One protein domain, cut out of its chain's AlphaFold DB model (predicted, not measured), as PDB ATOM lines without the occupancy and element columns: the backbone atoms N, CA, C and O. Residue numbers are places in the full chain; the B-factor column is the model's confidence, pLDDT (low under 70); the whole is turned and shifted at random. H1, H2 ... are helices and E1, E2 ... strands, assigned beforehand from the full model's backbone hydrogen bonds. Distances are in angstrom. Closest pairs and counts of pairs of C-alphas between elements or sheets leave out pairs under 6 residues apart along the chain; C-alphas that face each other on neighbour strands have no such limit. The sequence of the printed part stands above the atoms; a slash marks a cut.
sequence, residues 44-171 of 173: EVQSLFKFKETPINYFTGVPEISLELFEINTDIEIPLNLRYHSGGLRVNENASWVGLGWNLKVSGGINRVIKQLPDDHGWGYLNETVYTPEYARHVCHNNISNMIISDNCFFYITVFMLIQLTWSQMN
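This is residues 44 to 171 of the 173 residues of an uncharacterized protein of Flavobacteriaceae bacterium Ap0902 (UniProt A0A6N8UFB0). A curved wall of three strands, E1, E2 and E3, stands at one end with H1 packed over one face of it, and two long strands of chain lead away from there, paired at E4 and E5, to a separate loop-rich lobe that holds H2. From this body residues 160 to 171, of which 160 to 169 belong to H3, stick out as a free arm. The printed part has 128 residues with three named helices and five named strands, in the order H1 E1 E2 E3 E4 H2 E5 H3; the sheets E1 - E2 - E3 and E4 - E5 are antiparallel. The class is mixed, helices and strands, with under half of the residues in named elements. The whole is loose, with a radius of gyration of the C-alphas of 18.4 A and spans of 46 by 44 by 24 A.

H1, residues 44 to 53, begins at C-alpha 44 (-51.363, 46.002, -0.799) and is 14.7 A long. E1, residues 65 to 73, is 23.5 A long and bends by 51 degrees at residue 69. E2 is residues 77 to 84, 21.9 A long, and E3 residues 102 to 105. E4 is residues 109 to 111, with C-alpha 109 at (-43.101, 51.581, 1.781). H2 is residues 133 to 141, 12.6 A long, and E5 residues 154 to 156. H3, residues 159 to 169, is 15.2 A long and ends at C-alpha 169 (-54.424, 59.452, 20.993).

E1, E2 and E3 form a meander, each strand the antiparallel neighbour of the one before, and E1 and E2 are a hairpin, as are E2 and E3. N 69 and O 80 are within hydrogen-bond range at 2.9 A, as are N 103 and O 83 at 2.9 A. H1 is on this sheet in two layers, a helix on one face, at a height over the sheet of 9.1 A; it runs across the strands, at 87 degrees to E3 on the local plane. The closest C-alphas of H1 and E3, those of Ser 47 and Asn 103, are 5.8 A apart. E4 and E5 are antiparallel, with N 110 and O 155 at 3.2 A. H2 and H3 are not on the sheet E1 E2 E3, and they are apart. Every O i to N i+4 pair is within hydrogen-bond range in H2 and H3, and 4 of 6 in H1.

The C-alphas of Asn 127 and Asn 171, the two farthest apart, are 54.5 A apart. The printed part has no cut. The links H1 to E1, E2 to E3, E4 to H2 and H2 to E5 are long. The mean pLDDT of the printed part is 70.4, and residues 107 to 109, 121 to 125 and 127 to 171 are under 70.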
ATOM      1  N   GLU A  44     -51.663  44.574  -0.928       84.31
ATOM      2  CA  GLU A  44     -51.363  46.002  -0.799       84.31
ATOM      3  C   GLU A  44     -50.121  46.377  -1.600       84.31
ATOM      4  O   GLU A  44     -50.163  47.301  -2.415       84.31
ATOM      5  N   VAL A  45     -49.040  45.619  -1.418       82.44
ATOM      6  CA  VAL A  45     -47.782  45.823  -2.136       82.44
ATOM      7  C   VAL A  45     -47.985  45.586  -3.629       82.44
ATOM      8  O   VAL A  45     -47.486  46.337  -4.468       82.44
ATOM      9  N   GLN A  46     -48.724  44.536  -3.981       85.06
ATOM     10  CA  GLN A  46     -48.967  44.157  -5.365       85.06
ATOM     11  C   GLN A  46     -49.760  45.239  -6.107       85.06
ATOM     12  O   GLN A  46     -49.391  45.606  -7.224       85.06
ATOM     13  N   SER A  47     -50.779  45.818  -5.459       87.06
ATOM     14  CA  SER A  47     -51.527  46.954  -6.008       87.06
ATOM     15  C   SER A  47     -50.635  48.181  -6.235       87.06
ATOM     16  O   SER A  47     -50.795  48.867  -7.241       87.06
ATOM     17  N   LEU A  48     -49.640  48.420  -5.370       86.62
ATOM     18  CA  LEU A  48     -48.667  49.504  -5.534       86.62
ATOM     19  C   LEU A  48     -47.692  49.237  -6.693       86.62
ATOM     20  O   LEU A  48     -47.449  50.125  -7.512       86.62
ATOM     21  N   PHE A  49     -47.160  48.014  -6.806       86.19
ATOM     22  CA  PHE A  49     -46.253  47.633  -7.897       86.19
ATOM     23  C   PHE A  49     -46.887  47.785  -9.275       86.19
ATOM     24  O   PHE A  49     -46.187  48.133 -10.223       86.19
ATOM     25  N   LYS A  50     -48.204  47.607  -9.388       86.88
ATOM     26  CA  LYS A  50     -48.937  47.777 -10.647       86.88
ATOM     27  C   LYS A  50     -48.735  49.162 -11.269       86.88
ATOM     28  O   LYS A  50     -48.513  49.267 -12.474       86.88
ATOM     29  N   PHE A  51     -48.704  50.217 -10.451       87.06
ATOM     30  CA  PHE A  51     -48.428  51.583 -10.916       87.06
ATOM     31  C   PHE A  51     -46.978  51.782 -11.380       87.06
ATOM     32  O   PHE A  51     -46.712  52.700 -12.152       87.06
ATOM     33  N   LYS A  52     -46.040  50.941 -10.919       86.56
ATOM     34  CA  LYS A  52     -44.633  50.954 -11.344       86.56
ATOM     35  C   LYS A  52     -44.410  50.134 -12.616       86.56
ATOM     36  O   LYS A  52     -43.701  50.587 -13.506       86.56
ATOM     37  N   GLU A  53     -44.986  48.936 -12.693       86.25
ATOM     38  CA  GLU A  53     -44.848  48.040 -13.851       86.25
ATOM     39  C   GLU A  53     -45.609  48.562 -15.072       86.25
ATOM     40  O   GLU A  53     -45.115  48.497 -16.196       86.25
ATOM     41  N   THR A  54     -46.803  49.111 -14.844       88.25
ATOM     42  CA  THR A  54     -47.652  49.705 -15.878       88.25
ATOM     43  C   THR A  54     -47.905  51.170 -15.542       88.25
ATOM     44  O   THR A  54     -48.902  51.486 -14.880       88.25
ATOM     45  N   PRO A  55     -46.987  52.072 -15.945       86.38
ATOM     46  CA  PRO A  55     -47.107  53.480 -15.620       86.38
ATOM     47  C   PRO A  55     -48.354  54.074 -16.269       86.38
ATOM     48  O   PRO A  55     -48.717  53.754 -17.406       86.38
ATOM     49  N   ILE A  56     -48.995  54.970 -15.527       85.25
ATOM     50  CA  ILE A  56     -50.120  55.763 -16.012       85.25
ATOM     51  C   ILE A  56     -49.558  56.808 -16.970       85.25
ATOM     52  O   ILE A  56     -48.741  57.642 -16.584       85.25
ATOM     53  N   ASN A  57     -49.947  56.717 -18.234       85.62
ATOM     54  CA  ASN A  57     -49.553  57.650 -19.273       85.62
ATOM     55  C   ASN A  57     -50.606  57.614 -20.388       85.62
ATOM     56  O   ASN A  57     -51.191  56.572 -20.680       85.62
ATOM     57  N   TYR A  58     -50.779  58.731 -21.087       84.75
ATOM     58  CA  TYR A  58     -51.555  58.782 -22.322       84.75
ATOM     59  C   TYR A  58     -51.070  57.755 -23.356       84.75
ATOM     60  O   TYR A  58     -51.891  57.179 -24.063       84.75
ATOM     61  N   PHE A  59     -49.764  57.453 -23.402       85.75
ATOM     62  CA  PHE A  59     -49.222  56.412 -24.288       85.75
ATOM     63  C   PHE A  59     -49.673  54.992 -23.911       85.75
ATOM     64  O   PHE A  59     -49.889  54.165 -24.792       85.75
ATOM     65  N   THR A  60     -49.830  54.694 -22.616       85.06
ATOM     66  CA  THR A  60     -50.316  53.382 -22.158       85.06
ATOM     67  C   THR A  60     -51.840  53.272 -22.232       85.06
ATOM     68  O   THR A  60     -52.379  52.189 -22.016       85.06
ATOM     69  N   GLY A  61     -52.544  54.366 -22.552       86.94
ATOM     70  CA  GLY A  61     -54.006  54.416 -22.611       86.94
ATOM     71  C   GLY A  61     -54.681  54.320 -21.239       86.94
ATOM     72  O   GLY A  61     -55.892  54.127 -21.166       86.94
ATOM     73  N   VAL A  62     -53.912  54.442 -20.153       88.50
ATOM     74  CA  VAL A  62     -54.419  54.368 -18.779       88.50
ATOM     75  C   VAL A  62     -54.591  55.796 -18.250       88.50
ATOM     76  O   VAL A  62     -53.582  56.484 -18.085       88.50
ATOM     77  N   PRO A  63     -55.826  56.274 -17.999       88.31
ATOM     78  CA  PRO A  63     -56.055  57.570 -17.366       88.31
ATOM     79  C   PRO A  63     -55.625  57.577 -15.895       88.31
ATOM     80  O   PRO A  63     -55.706  56.563 -15.198       88.31
ATOM     81  N   GLU A  64     -55.206  58.743 -15.403       89.19
ATOM     82  CA  GLU A  64     -54.968  58.942 -13.975       89.19
ATOM     83  C   GLU A  64     -56.294  59.162 -13.239       89.19
ATOM     84  O   GLU A  64     -57.019  60.112 -13.524       89.19
ATOM     85  N   ILE A  65     -56.612  58.272 -12.294       91.31
ATOM     86  CA  ILE A  65     -57.791  58.373 -11.426       91.31
ATOM     87  C   ILE A  65     -57.301  58.425  -9.975       91.31
ATOM     88  O   ILE A  65     -56.820  57.424  -9.433       91.31
ATOM     89  N   SER A  66     -57.412  59.598  -9.351       91.69
ATOM     90  CA  SER A  66     -57.007  59.845  -7.965       91.69
ATOM     91  C   SER A  66     -58.087  60.609  -7.205       91.69
ATOM     92  O   SER A  66     -58.617  61.597  -7.706       91.69
ATOM     93  N   LEU A  67     -58.377  60.159  -5.987       92.50
ATOM     94  CA  LEU A  67     -59.254  60.823  -5.033       92.50
ATOM     95  C   LEU A  67     -58.449  61.207  -3.790       92.50
ATOM     96  O   LEU A  67     -57.846  60.353  -3.140       92.50
ATOM     97  N   GLU A  68     -58.450  62.489  -3.457       89.81
ATOM     98  CA  GLU A  68     -57.868  63.004  -2.219       89.81
ATOM     99  C   GLU A  68     -58.876  62.788  -1.088       89.81
ATOM    100  O   GLU A  68     -60.016  63.241  -1.176       89.81
ATOM    101  N   LEU A  69     -58.493  62.024  -0.061       88.38
ATOM    102  CA  LEU A  69     -59.386  61.712   1.058       88.38
ATOM    103  C   LEU A  69     -59.227  62.736   2.175       88.38
ATOM    104  O   LEU A  69     -60.205  63.290   2.668       88.38
ATOM    105  N   PHE A  70     -57.986  62.932   2.607       86.44
ATOM    106  CA  PHE A  70     -57.652  63.771   3.743       86.44
ATOM    107  C   PHE A  70     -56.164  64.110   3.704       86.44
ATOM    108  O   PHE A  70     -55.365  63.376   3.128       86.44
ATOM    109  N   GLU A  71     -55.773  65.194   4.350       84.56
ATOM    110  CA  GLU A  71     -54.375  65.555   4.519       84.56
ATOM    111  C   GLU A  71     -54.071  65.630   6.008       84.56
ATOM    112  O   GLU A  71     -54.700  66.385   6.751       84.56
ATOM    113  N   ILE A  72     -53.134  64.798   6.461       84.31
ATOM    114  CA  ILE A  72     -52.695  64.826   7.852       84.31
ATOM    115  C   ILE A  72     -51.672  65.953   7.960       84.31
ATOM    116  O   ILE A  72     -50.588  65.853   7.385       84.31
ATOM    117  N   ASN A  73     -52.032  67.010   8.688       82.31
ATOM    118  CA  ASN A  73     -51.184  68.174   8.913       82.31
ATOM    119  C   ASN A  73     -50.831  68.270  10.405       82.31
ATOM    120  O   ASN A  73     -51.656  68.683  11.222       82.31
ATOM    121  N   THR A  74     -49.636  67.796  10.762       79.06
ATOM    122  CA  THR A  74     -49.066  67.932  12.114       79.06
ATOM    123  C   THR A  74     -47.765  68.730  12.053       79.06
ATOM    124  O   THR A  74     -47.777  69.914  12.353       79.06
ATOM    125  N   ASP A  75     -46.682  68.105  11.582       82.56
ATOM    126  CA  ASP A  75     -45.377  68.735  11.297       82.56
ATOM    127  C   ASP A  75     -44.877  68.423   9.871       82.56
ATOM    128  O   ASP A  75     -43.973  69.074   9.349       82.56
ATOM    129  N   ILE A  76     -45.455  67.394   9.241       79.50
ATOM    130  CA  ILE A  76     -45.176  66.939   7.879       79.50
ATOM    131  C   ILE A  76     -46.527  66.737   7.198       79.50
ATOM    132  O   ILE A  76     -47.383  66.028   7.727       79.50
ATOM    133  N   GLU A  77     -46.699  67.333   6.024       81.81
ATOM    134  CA  GLU A  77     -47.891  67.166   5.194       81.81
ATOM    135  C   GLU A  77     -47.879  65.770   4.556       81.81
ATOM    136  O   GLU A  77     -47.051  65.457   3.694       81.81
ATOM    137  N   ILE A  78     -48.775  64.893   5.021       84.25
ATOM    138  CA  ILE A  78     -48.960  63.556   4.450       84.25
ATOM    139  C   ILE A  78     -50.330  63.513   3.763       84.25
ATOM    140  O   ILE A  78     -51.347  63.301   4.436       84.25
ATOM    141  N   PRO A  79     -50.381  63.673   2.426       84.88
ATOM    142  CA  PRO A  79     -51.628  63.558   1.689       84.88
ATOM    143  C   PRO A  79     -52.059  62.090   1.611       84.88
ATOM    144  O   PRO A  79     -51.329  61.230   1.109       84.88
ATOM    145  N   LEU A  80     -53.266  61.806   2.098       86.69
ATOM    146  CA  LEU A  80     -53.927  60.512   1.996       86.69
ATOM    147  C   LEU A  80     -54.725  60.469   0.692       86.69
ATOM    148  O   LEU A  80     -55.803  61.059   0.591       86.69
ATOM    149  N   ASN A  81     -54.209  59.760  -0.311       89.88
ATOM    150  CA  ASN A  81     -54.859  59.655  -1.614       89.88
ATOM    151  C   ASN A  81     -55.172  58.210  -2.003       89.88
ATOM    152  O   ASN A  81     -54.377  57.282  -1.852       89.88
ATOM    153  N   LEU A  82     -56.365  58.035  -2.554       90.88
ATOM    154  CA  LEU A  82     -56.836  56.788  -3.119       90.88
ATOM    155  C   LEU A  82     -56.631  56.829  -4.634       90.88
ATOM    156  O   LEU A  82     -57.101  57.747  -5.303       90.88
ATOM    157  N   ARG A  83     -55.920  55.851  -5.193       91.56
ATOM    158  CA  ARG A  83     -55.613  55.793  -6.629       91.56
ATOM    159  C   ARG A  83     -56.171  54.520  -7.240       91.56
ATOM    160  O   ARG A  83     -56.023  53.446  -6.657       91.56
ATOM    161  N   TYR A  84     -56.773  54.638  -8.418       92.19
ATOM    162  CA  TYR A  84     -57.280  53.499  -9.181       92.19
ATOM    163  C   TYR A  84     -56.415  53.238 -10.409       92.19
ATOM    164  O   TYR A  84     -56.045  54.167 -11.127       92.19
ATOM    165  N   HIS A  85     -56.110  51.966 -10.668       92.25
ATOM    166  CA  HIS A  85     -55.403  51.547 -11.876       92.25
ATOM    167  C   HIS A  85     -56.371  50.903 -12.868       92.25
ATOM    168  O   HIS A  85     -56.811  49.769 -12.684       92.25
ATOM    169  N   SER A  86     -56.694  51.620 -13.946       88.69
ATOM    170  CA  SER A  86     -57.660  51.166 -14.953       88.69
ATOM    171  C   SER A  86     -57.046  50.337 -16.088       88.69
ATOM    172  O   SER A  86     -57.723  50.082 -17.080       88.69
ATOM    173  N   GLY A  87     -55.792  49.889 -15.972       85.94
ATOM    174  CA  GLY A  87     -55.098  49.094 -16.998       85.94
ATOM    175  C   GLY A  87     -55.559  47.634 -17.118       85.94
ATOM    176  O   GLY A  87     -54.883  46.832 -17.757       85.94
ATOM    177  N   GLY A  88     -56.687  47.280 -16.498       85.62
ATOM    178  CA  GLY A  88     -57.251  45.931 -16.473       85.62
ATOM    179  C   GLY A  88     -56.979  45.183 -15.165       85.62
ATOM    180  O   GLY A  88     -55.988  45.421 -14.473       85.62
ATOM    181  N   LEU A  89     -57.889  44.273 -14.816       88.31
ATOM    182  CA  LEU A  89     -57.820  43.431 -13.619       88.31
ATOM    183  C   LEU A  89     -57.587  41.979 -14.032       88.31
ATOM    184  O   LEU A  89     -58.241  41.484 -14.953       88.31
ATOM    185  N   ARG A  90     -56.648  41.290 -13.377       87.88
ATOM    186  CA  ARG A  90     -56.415  39.862 -13.641       87.88
ATOM    187  C   ARG A  90     -57.448  39.025 -12.885       87.88
ATOM    188  O   ARG A  90     -57.853  39.378 -11.785       87.88
ATOM    189  N   VAL A  91     -57.825  37.875 -13.451       87.88
ATOM    190  CA  VAL A  91     -58.818  36.962 -12.842       87.88
ATOM    191  C   VAL A  91     -58.384  36.490 -11.450       87.88
ATOM    192  O   VAL A  91     -59.214  36.357 -10.562       87.88
ATOM    193  N   ASN A  92     -57.084  36.268 -11.259       88.00
ATOM    194  CA  ASN A  92     -56.499  35.829  -9.993       88.00
ATOM    195  C   ASN A  92     -55.779  36.978  -9.255       88.00
ATOM    196  O   ASN A  92     -54.719  36.773  -8.669       88.00
ATOM    197  N   GLU A  93     -56.275  38.213  -9.380       86.56
ATOM    198  CA  GLU A  93     -55.742  39.372  -8.653       86.56
ATOM    199  C   GLU A  93     -56.421  39.484  -7.287       86.56
ATOM    200  O   GLU A  93     -57.646  39.577  -7.201       86.56
ATOM    201  N   ASN A  94     -55.628  39.497  -6.212       88.31
ATOM    202  CA  ASN A  94     -56.163  39.753  -4.881       88.31
ATOM    203  C   ASN A  94     -56.483  41.242  -4.717       88.31
ATOM    204  O   ASN A  94     -55.675  42.109  -5.053       88.31
ATOM    205  N   ALA A  95     -57.651  41.534  -4.146       88.56
ATOM    206  CA  ALA A  95     -58.019  42.892  -3.780       88.56
ATOM    207  C   ALA A  95     -57.136  43.400  -2.632       88.56
ATOM    208  O   ALA A  95     -56.833  42.654  -1.699       88.56
ATOM    209  N   SER A  96     -56.754  44.677  -2.689       88.50
ATOM    210  CA  SER A  96     -56.211  45.352  -1.513       88.50
ATOM    211  C   SER A  96     -57.337  45.587  -0.501       88.50
ATOM    212  O   SER A  96     -58.522  45.455  -0.821       88.50
ATOM    213  N   TRP A  97     -56.991  45.997   0.714       85.25
ATOM    214  CA  TRP A  97     -57.988  46.346   1.729       85.25
ATOM    215  C   TRP A  97     -58.926  47.504   1.331       85.25
ATOM    216  O   TRP A  97     -60.013  47.612   1.891       85.25
ATOM    217  N   VAL A  98     -58.541  48.347   0.362       89.19
ATOM    218  CA  VAL A  98     -59.405  49.405  -0.203       89.19
ATOM    219  C   VAL A  98     -60.181  48.962  -1.448       89.19
ATOM    220  O   VAL A  98     -60.939  49.744  -2.015       89.19
ATOM    221  N   GLY A  99     -60.019  47.710  -1.874       90.19
ATOM    222  CA  GLY A  99     -60.736  47.118  -2.997       90.19
ATOM    223  C   GLY A  99     -59.842  46.731  -4.172       90.19
ATOM    224  O   GLY A  99     -58.643  47.008  -4.236       90.19
ATOM    225  N   LEU A 100     -60.446  46.043  -5.138       91.62
ATOM    226  CA  LEU A 100     -59.750  45.542  -6.318       91.62
ATOM    227  C   LEU A 100     -59.375  46.696  -7.262       91.62
ATOM    228  O   LEU A 100     -60.219  47.520  -7.603       91.62
ATOM    229  N   GLY A 101     -58.106  46.766  -7.675       89.50
ATOM    230  CA  GLY A 101     -57.584  47.847  -8.526       89.50
ATOM    231  C   GLY A 101     -57.377  49.192  -7.821       89.50
ATOM    232  O   GLY A 101     -56.813  50.108  -8.422       89.50
ATOM    233  N   TRP A 102     -57.789  49.304  -6.558       91.00
ATOM    234  CA  TRP A 102     -57.573  50.477  -5.723       91.00
ATOM    235  C   TRP A 102     -56.327  50.305  -4.861       91.00
ATOM    236  O   TRP A 102     -56.039  49.223  -4.342       91.00
ATOM    237  N   ASN A 103     -55.597  51.397  -4.686       90.25
ATOM    238  CA  ASN A 103     -54.458  51.479  -3.790       90.25
ATOM    239  C   ASN A 103     -54.586  52.740  -2.936       90.25
ATOM    240  O   ASN A 103     -54.789  53.835  -3.467       90.25
ATOM    241  N   LEU A 104     -54.457  52.580  -1.617       89.06
ATOM    242  CA  LEU A 104     -54.276  53.717  -0.730       89.06
ATOM    243  C   LEU A 104     -52.796  54.068  -0.705       89.06
ATOM    244  O   LEU A 104     -51.978  53.309  -0.179       89.06
ATOM    245  N   LYS A 105     -52.467  55.224  -1.262       82.56
ATOM    246  CA  LYS A 105     -51.120  55.755  -1.207       82.56
ATOM    247  C   LYS A 105     -51.003  56.587   0.070       82.56
ATOM    248  O   LYS A 105     -51.663  57.601   0.262       82.56
ATOM    249  N   VAL A 106     -50.159  56.088   0.967       77.19
ATOM    250  CA  VAL A 106     -49.723  56.756   2.196       77.19
ATOM    251  C   VAL A 106     -48.207  56.714   2.196       77.19
ATOM    252  O   VAL A 106     -47.617  55.814   1.598       77.19
ATOM    253  N   SER A 107     -47.588  57.728   2.790       64.56
ATOM    254  CA  SER A 107     -46.137  57.889   2.893       64.56
ATOM    255  C   SER A 107     -45.374  56.561   3.064       64.56
ATOM    256  O   SER A 107     -45.585  55.850   4.041       64.56
ATOM    257  N   GLY A 108     -44.487  56.273   2.100       65.31
ATOM    258  CA  GLY A 108     -43.319  55.387   2.206       65.31
ATOM    259  C   GLY A 108     -43.549  53.901   2.523       65.31
ATOM    260  O   GLY A 108     -43.827  53.529   3.657       65.31
ATOM    261  N   GLY A 109     -43.270  53.022   1.553       66.44
ATOM    262  CA  GLY A 109     -43.101  51.581   1.781       66.44
ATOM    263  C   GLY A 109     -41.894  51.041   1.011       66.44
ATOM    264  O   GLY A 109     -41.675  51.428  -0.139       66.44
ATOM    265  N   ILE A 110     -41.106  50.158   1.634       71.50
ATOM    266  CA  ILE A 110     -39.953  49.502   1.000       71.50
ATOM    267  C   ILE A 110     -40.289  48.024   0.838       71.50
ATOM    268  O   ILE A 110     -40.476  47.301   1.813       71.50
ATOM    269  N   ASN A 111     -40.341  47.563  -0.411       73.69
ATOM    270  CA  ASN A 111     -40.553  46.154  -0.705       73.69
ATOM    271  C   ASN A 111     -39.406  45.565  -1.518       73.69
ATOM    272  O   ASN A 111     -39.031  46.112  -2.559       73.69
ATOM    273  N   ARG A 112     -38.926  44.396  -1.088       74.00
ATOM    274  CA  ARG A 112     -37.928  43.601  -1.801       74.00
ATOM    275  C   ARG A 112     -38.602  42.390  -2.440       74.00
ATOM    276  O   ARG A 112     -39.284  41.631  -1.766       74.00
ATOM    277  N   VAL A 113     -38.393  42.193  -3.742       73.94
ATOM    278  CA  VAL A 113     -38.846  40.986  -4.454       73.94
ATOM    279  C   VAL A 113     -37.623  40.180  -4.860       73.94
ATOM    280  O   VAL A 113     -36.843  40.623  -5.701       73.94
ATOM    281  N   ILE A 114     -37.465  38.995  -4.278       73.56
ATOM    282  CA  ILE A 114     -36.344  38.096  -4.560       73.56
ATOM    283  C   ILE A 114     -36.825  37.022  -5.542       73.56
ATOM    284  O   ILE A 114     -37.696  36.216  -5.213       73.56
ATOM    285  N   LYS A 115     -36.284  37.031  -6.768       71.38
ATOM    286  CA  LYS A 115     -36.643  36.067  -7.828       71.38
ATOM    287  C   LYS A 115     -35.724  34.837  -7.880       71.38
ATOM    288  O   LYS A 115     -36.134  33.832  -8.445       71.38
ATOM    289  N   GLN A 116     -34.519  34.923  -7.306       70.38
ATOM    290  CA  GLN A 116     -33.509  33.855  -7.220       70.38
ATOM    291  C   GLN A 116     -32.622  34.095  -5.984       70.38
ATOM    292  O   GLN A 116     -33.137  34.247  -4.881       70.38
ATOM    293  N   LEU A 117     -31.300  34.180  -6.131       70.75
ATOM    294  CA  LEU A 117     -30.441  34.622  -5.040       70.75
ATOM    295  C   LEU A 117     -30.603  36.134  -4.814       70.75
ATOM    296  O   LEU A 117     -30.748  36.885  -5.787       70.75
ATOM    297  N   PRO A 118     -30.591  36.597  -3.552       71.44
ATOM    298  CA  PRO A 118     -30.545  38.020  -3.254       71.44
ATOM    299  C   PRO A 118     -29.306  38.660  -3.875       71.44
ATOM    300  O   PRO A 118     -28.233  38.061  -3.916       71.44
ATOM    301  N   ASP A 119     -29.447  39.905  -4.298       71.44
ATOM    302  CA  ASP A 119     -28.352  40.758  -4.753       71.44
ATOM    303  C   ASP A 119     -27.293  41.008  -3.669       71.44
ATOM    304  O   ASP A 119     -26.114  41.117  -3.992       71.44
ATOM    305  N   ASP A 120     -27.683  40.981  -2.392       74.12
ATOM    306  CA  ASP A 120     -26.748  41.096  -1.259       74.12
ATOM    307  C   ASP A 120     -25.964  39.796  -0.981       74.12
ATOM    308  O   ASP A 120     -25.160  39.730  -0.050       74.12
ATOM    309  N   HIS A 121     -26.209  38.725  -1.742       69.88
ATOM    310  CA  HIS A 121     -25.550  37.439  -1.558       69.88
ATOM    311  C   HIS A 121     -24.296  37.319  -2.437       69.88
ATOM    312  O   HIS A 121     -24.307  37.672  -3.614       69.88
ATOM    313  N   GLY A 122     -23.214  36.745  -1.895       69.44
ATOM    314  CA  GLY A 122     -21.891  36.712  -2.545       69.44
ATOM    315  C   GLY A 122     -21.810  35.965  -3.884       69.44
ATOM    316  O   GLY A 122     -20.829  36.115  -4.607       69.44
ATOM    317  N   TRP A 123     -22.826  35.174  -4.236       69.88
ATOM    318  CA  TRP A 123     -22.908  34.472  -5.521       69.88
ATOM    319  C   TRP A 123     -23.750  35.194  -6.582       69.88
ATOM    320  O   TRP A 123     -23.710  34.801  -7.747       69.88
ATOM    321  N   GLY A 124     -24.447  36.272  -6.208       67.88
ATOM    322  CA  GLY A 124     -25.244  37.100  -7.111       67.88
ATOM    323  C   GLY A 124     -26.427  36.377  -7.766       67.88
ATOM    324  O   GLY A 124     -26.626  35.174  -7.621       67.88
ATOM    325  N   TYR A 125     -27.219  37.132  -8.530       69.06
ATOM    326  CA  TYR A 125     -28.450  36.649  -9.169       69.06
ATOM    327  C   TYR A 125     -28.234  35.454 -10.119       69.06
ATOM    328  O   TYR A 125     -29.087  34.583 -10.209       69.06
ATOM    329  N   LEU A 126     -27.092  35.394 -10.815       71.75
ATOM    330  CA  LEU A 126     -26.856  34.446 -11.913       71.75
ATOM    331  C   LEU A 126     -26.504  33.017 -11.470       71.75
ATOM    332  O   LEU A 126     -26.395  32.141 -12.327       71.75
ATOM    333  N   ASN A 127     -26.288  32.767 -10.177       66.31
ATOM    334  CA  ASN A 127     -25.977  31.422  -9.705       66.31
ATOM    335  C   ASN A 127     -27.280  30.655  -9.422       66.31
ATOM    336  O   ASN A 127     -27.968  30.890  -8.429       66.31
ATOM    337  N   GLU A 128     -27.644  29.763 -10.341       58.84
ATOM    338  CA  GLU A 128     -28.883  28.992 -10.286       58.84
ATOM    339  C   GLU A 128     -28.762  27.843  -9.271       58.84
ATOM    340  O   GLU A 128     -28.292  26.747  -9.571       58.84
ATOM    341  N   THR A 129     -29.205  28.087  -8.040       60.69
ATOM    342  CA  THR A 129     -29.550  27.018  -7.094       60.69
ATOM    343  C   THR A 129     -31.046  26.745  -7.169       60.69
ATOM    344  O   THR A 129     -31.821  27.673  -7.397       60.69
ATOM    345  N   VAL A 130     -31.473  25.502  -6.921       60.31
ATOM    346  CA  VAL A 130     -32.898  25.145  -6.808       60.31
ATOM    347  C   VAL A 130     -33.582  26.087  -5.806       60.31
ATOM    348  O   VAL A 130     -33.381  25.977  -4.597       60.31
ATOM    349  N   TYR A 131     -34.367  27.043  -6.307       58.22
ATOM    350  CA  TYR A 131     -35.009  28.066  -5.487       58.22
ATOM    351  C   TYR A 131     -36.304  27.509  -4.893       58.22
ATOM    352  O   TYR A 131     -37.382  27.602  -5.483       58.22
ATOM    353  N   THR A 132     -36.194  26.864  -3.733       60.62
ATOM    354  CA  THR A 132     -37.353  26.293  -3.037       60.62
ATOM    355  C   THR A 132     -38.078  27.339  -2.181       60.62
ATOM    356  O   THR A 132     -37.458  28.302  -1.712       60.62
ATOM    357  N   PRO A 133     -39.387  27.141  -1.901       56.94
ATOM    358  CA  PRO A 133     -40.135  27.956  -0.941       56.94
ATOM    359  C   PRO A 133     -39.450  28.081   0.419       56.94
ATOM    360  O   PRO A 133     -39.557  29.094   1.106       56.94
ATOM    361  N   GLU A 134     -38.761  27.015   0.807       59.88
ATOM    362  CA  GLU A 134     -38.050  26.891   2.066       59.88
ATOM    363  C   GLU A 134     -36.746  27.688   2.079       59.88
ATOM    364  O   GLU A 134     -36.519  28.453   3.014       59.88
ATOM    365  N   TYR A 135     -35.947  27.605   1.012       61.81
ATOM    366  CA  TYR A 135     -34.696  28.353   0.896       61.81
ATOM    367  C   TYR A 135     -34.920  29.871   0.924       61.81
ATOM    368  O   TYR A 135     -34.273  30.572   1.701       61.81
ATOM    369  N   ALA A 136     -35.885  30.387   0.157       56.94
ATOM    370  CA  ALA A 136     -36.171  31.823   0.164       56.94
ATOM    371  C   ALA A 136     -36.645  32.320   1.540       56.94
ATOM    372  O   ALA A 136     -36.277  33.412   1.968       56.94
ATOM    373  N   ARG A 137     -37.425  31.504   2.265       55.88
ATOM    374  CA  ARG A 137     -37.850  31.818   3.634       55.88
ATOM    375  C   ARG A 137     -36.647  31.913   4.571       55.88
ATOM    376  O   ARG A 137     -36.569  32.856   5.346       55.88
ATOM    377  N   HIS A 138     -35.693  30.987   4.481       57.69
ATOM    378  CA  HIS A 138     -34.466  31.040   5.284       57.69
ATOM    379  C   HIS A 138     -33.606  32.268   4.978       57.69
ATOM    380  O   HIS A 138     -33.069  32.881   5.896       57.69
ATOM    381  N   VAL A 139     -33.515  32.667   3.712       58.16
ATOM    382  CA  VAL A 139     -32.792  33.873   3.293       58.16
ATOM    383  C   VAL A 139     -33.468  35.154   3.799       58.16
ATOM    384  O   VAL A 139     -32.779  36.057   4.257       58.16
ATOM    385  N   CYS A 140     -34.803  35.219   3.793       53.09
ATOM    386  CA  CYS A 140     -35.550  36.354   4.348       53.09
ATOM    387  C   CYS A 140     -35.509  36.434   5.893       53.09
ATOM    388  O   CYS A 140     -35.866  37.475   6.437       53.09
ATOM    389  N   HIS A 141     -35.131  35.362   6.609       47.97
ATOM    390  CA  HIS A 141     -35.205  35.289   8.080       47.97
ATOM    391  C   HIS A 141     -33.853  35.167   8.808       47.97
ATOM    392  O   HIS A 141     -33.816  35.351  10.025       47.97
ATOM    393  N   ASN A 142     -32.742  34.877   8.124       43.44
ATOM    394  CA  ASN A 142     -31.460  34.650   8.792       43.44
ATOM    395  C   ASN A 142     -30.583  35.908   8.853       43.44
ATOM    396  O   ASN A 142     -29.815  36.207   7.942       43.44
ATOM    397  N   ASN A 143     -30.627  36.557  10.016       44.16
ATOM    398  CA  ASN A 143     -29.516  37.328  10.564       44.16
ATOM    399  C   ASN A 143     -28.309  36.401  10.787       44.16
ATOM    400  O   ASN A 143     -28.301  35.613  11.734       44.16
ATOM    401  N   ILE A 144     -27.255  36.530   9.981       40.50
ATOM    402  CA  ILE A 144     -25.910  36.111  10.393       40.50
ATOM    403  C   ILE A 144     -25.160  37.386  10.778       40.50
ATOM    404  O   ILE A 144     -24.589  38.068   9.937       40.50
ATOM    405  N   SER A 145     -25.276  37.711  12.069       43.91
ATOM    406  CA  SER A 145     -24.396  38.548  12.898       43.91
ATOM    407  C   SER A 145     -23.609  39.677  12.206       43.91
ATOM    408  O   SER A 145     -22.594  39.424  11.557       43.91
ATOM    409  N   ASN A 146     -23.998  40.914  12.549       35.44
ATOM    410  CA  ASN A 146     -23.302  42.201  12.360       35.44
ATOM    411  C   ASN A 146     -23.720  43.060  11.157       35.44
ATOM    412  O   ASN A 146     -22.885  43.649  10.485       35.44
ATOM    413  N   MET A 147     -25.026  43.225  10.970       32.69
ATOM    414  CA  MET A 147     -25.655  44.474  10.530       32.69
ATOM    415  C   MET A 147     -27.126  44.377  10.947       32.69
ATOM    416  O   MET A 147     -27.684  43.284  10.934       32.69
ATOM    417  N   ILE A 148     -27.745  45.467  11.397       32.94
ATOM    418  CA  ILE A 148     -29.165  45.499  11.775       32.94
ATOM    419  C   ILE A 148     -29.998  45.283  10.500       32.94
ATOM    420  O   ILE A 148     -30.366  46.246   9.843       32.94
ATOM    421  N   ILE A 149     -30.212  44.026  10.104       33.16
ATOM    422  CA  ILE A 149     -31.201  43.609   9.102       33.16
ATOM    423  C   ILE A 149     -31.783  42.251   9.543       33.16
ATOM    424  O   ILE A 149     -31.849  41.291   8.782       33.16
ATOM    425  N   SER A 150     -32.237  42.151  10.801       37.09
ATOM    426  CA  SER A 150     -33.505  41.439  10.974       37.09
ATOM    427  C   SER A 150     -34.515  42.400  10.413       37.09
ATOM    428  O   SER A 150     -34.565  43.508  10.923       37.09
ATOM    429  N   ASP A 151     -35.220  42.022   9.363       35.34
ATOM    430  CA  ASP A 151     -36.639  42.309   9.223       35.34
ATOM    431  C   ASP A 151     -37.083  41.752   7.876       35.34
ATOM    432  O   ASP A 151     -36.498  42.034   6.832       35.34
ATOM    433  N   ASN A 152     -38.075  40.871   7.967       39.62
ATOM    434  CA  ASN A 152     -39.059  40.479   6.970       39.62
ATOM    435  C   ASN A 152     -38.825  41.029   5.552       39.62
ATOM    436  O   ASN A 152     -38.749  42.236   5.343       39.62
ATOM    437  N   CYS A 153     -38.925  40.160   4.541       48.91
ATOM    438  CA  CYS A 153     -39.015  40.529   3.116       48.91
ATOM    439  C   CYS A 153     -40.162  41.519   2.756       48.91
ATOM    440  O   CYS A 153     -40.385  41.804   1.582       48.91
ATOM    441  N   PHE A 154     -40.854  42.083   3.750       42.59
ATOM    442  CA  PHE A 154     -41.898  43.089   3.663       42.59
ATOM    443  C   PHE A 154     -41.707  44.146   4.763       42.59
ATOM    444  O   PHE A 154     -42.042  43.902   5.923       42.59
ATOM    445  N   PHE A 155     -41.250  45.344   4.393       39.59
ATOM    446  CA  PHE A 155     -41.451  46.552   5.194       39.59
ATOM    447  C   PHE A 155     -42.637  47.325   4.622       39.59
ATOM    448  O   PHE A 155     -42.497  48.242   3.810       39.59
ATOM    449  N   TYR A 156     -43.835  46.960   5.066       37.59
ATOM    450  CA  TYR A 156     -44.916  47.933   5.097       37.59
ATOM    451  C   TYR A 156     -44.845  48.644   6.443       37.59
ATOM    452  O   TYR A 156     -45.067  48.023   7.481       37.59
ATOM    453  N   ILE A 157     -44.621  49.961   6.430       39.62
ATOM    454  CA  ILE A 157     -45.229  50.801   7.461       39.62
ATOM    455  C   ILE A 157     -46.724  50.683   7.182       39.62
ATOM    456  O   ILE A 157     -47.287  51.372   6.333       39.62
ATOM    457  N   THR A 158     -47.357  49.669   7.772       39.56
ATOM    458  CA  THR A 158     -48.792  49.499   7.611       39.56
ATOM    459  C   THR A 158     -49.432  50.720   8.252       39.56
ATOM    460  O   THR A 158     -49.227  51.025   9.426       39.56
ATOM    461  N   VAL A 159     -50.235  51.425   7.465       44.56
ATOM    462  CA  VAL A 159     -51.124  52.502   7.915       44.56
ATOM    463  C   VAL A 159     -51.971  52.045   9.113       44.56
ATOM    464  O   VAL A 159     -52.370  52.863   9.929       44.56
ATOM    465  N   PHE A 160     -52.162  50.732   9.289       45.91
ATOM    466  CA  PHE A 160     -52.759  50.119  10.472       45.91
ATOM    467  C   PHE A 160     -52.081  50.532  11.792       45.91
ATOM    468  O   PHE A 160     -52.776  50.815  12.763       45.91
ATOM    469  N   MET A 161     -50.747  50.640  11.824       40.56
ATOM    470  CA  MET A 161     -50.010  51.045  13.026       40.56
ATOM    471  C   MET A 161     -50.183  52.541  13.319       40.56
ATOM    472  O   MET A 161     -50.376  52.923  14.469       40.56
ATOM    473  N   LEU A 162     -50.196  53.386  12.283       41.06
ATOM    474  CA  LEU A 162     -50.418  54.828  12.431       41.06
ATOM    475  C   LEU A 162     -51.882  55.165  12.749       41.06
ATOM    476  O   LEU A 162     -52.115  56.020  13.590       41.06
ATOM    477  N   ILE A 163     -52.862  54.463  12.165       52.59
ATOM    478  CA  ILE A 163     -54.288  54.636  12.484       52.59
ATOM    479  C   ILE A 163     -54.600  54.132  13.896       52.59
ATOM    480  O   ILE A 163     -55.355  54.790  14.604       52.59
ATOM    481  N   GLN A 164     -54.018  53.014  14.352       47.41
ATOM    482  CA  GLN A 164     -54.181  52.591  15.749       47.41
ATOM    483  C   GLN A 164     -53.556  53.582  16.732       47.41
ATOM    484  O   GLN A 164     -54.138  53.839  17.785       47.41
ATOM    485  N   LEU A 165     -52.401  54.162  16.397       41.81
ATOM    486  CA  LEU A 165     -51.762  55.170  17.239       41.81
ATOM    487  C   LEU A 165     -52.552  56.485  17.250       41.81
ATOM    488  O   LEU A 165     -52.754  57.038  18.325       41.81
ATOM    489  N   THR A 166     -53.086  56.957  16.120       48.22
ATOM    490  CA  THR A 166     -53.921  58.173  16.100       48.22
ATOM    491  C   THR A 166     -55.279  57.959  16.773       48.22
ATOM    492  O   THR A 166     -55.700  58.813  17.551       48.22
ATOM    493  N   TRP A 167     -55.921  56.796  16.609       43.66
ATOM    494  CA  TRP A 167     -57.137  56.436  17.360       43.66
ATOM    495  C   TRP A 167     -56.888  56.277  18.864       43.66
ATOM    496  O   TRP A 167     -57.743  56.633  19.671       43.66
ATOM    497  N   SER A 168     -55.712  55.785  19.264       44.81
ATOM    498  CA  SER A 168     -55.323  55.704  20.675       44.81
ATOM    499  C   SER A 168     -55.059  57.077  21.301       44.81
ATOM    500  O   SER A 168     -55.185  57.202  22.517       44.81
ATOM    501  N   GLN A 169     -54.678  58.086  20.513       46.88
ATOM    502  CA  GLN A 169     -54.424  59.452  20.993       46.88
ATOM    503  C   GLN A 169     -55.686  60.334  20.961       46.88
ATOM    504  O   GLN A 169     -55.759  61.312  21.695       46.88
ATOM    505  N   MET A 170     -56.708  59.974  20.173       43.69
ATOM    506  CA  MET A 170     -57.978  60.712  20.086       43.69
ATOM    507  C   MET A 170     -59.010  60.361  21.177       43.69
ATOM    508  O   MET A 170     -60.054  60.999  21.233       43.69
ATOM    509  N   ASN A 171     -58.732  59.403  22.073       43.44
ATOM    510  CA  ASN A 171     -59.633  59.019  23.179       43.44
ATOM    511  C   ASN A 171     -59.385  59.770  24.508       43.44
ATOM    512  O   ASN A 171     -59.787  59.299  25.570       43.44
TER     513      ASN A 171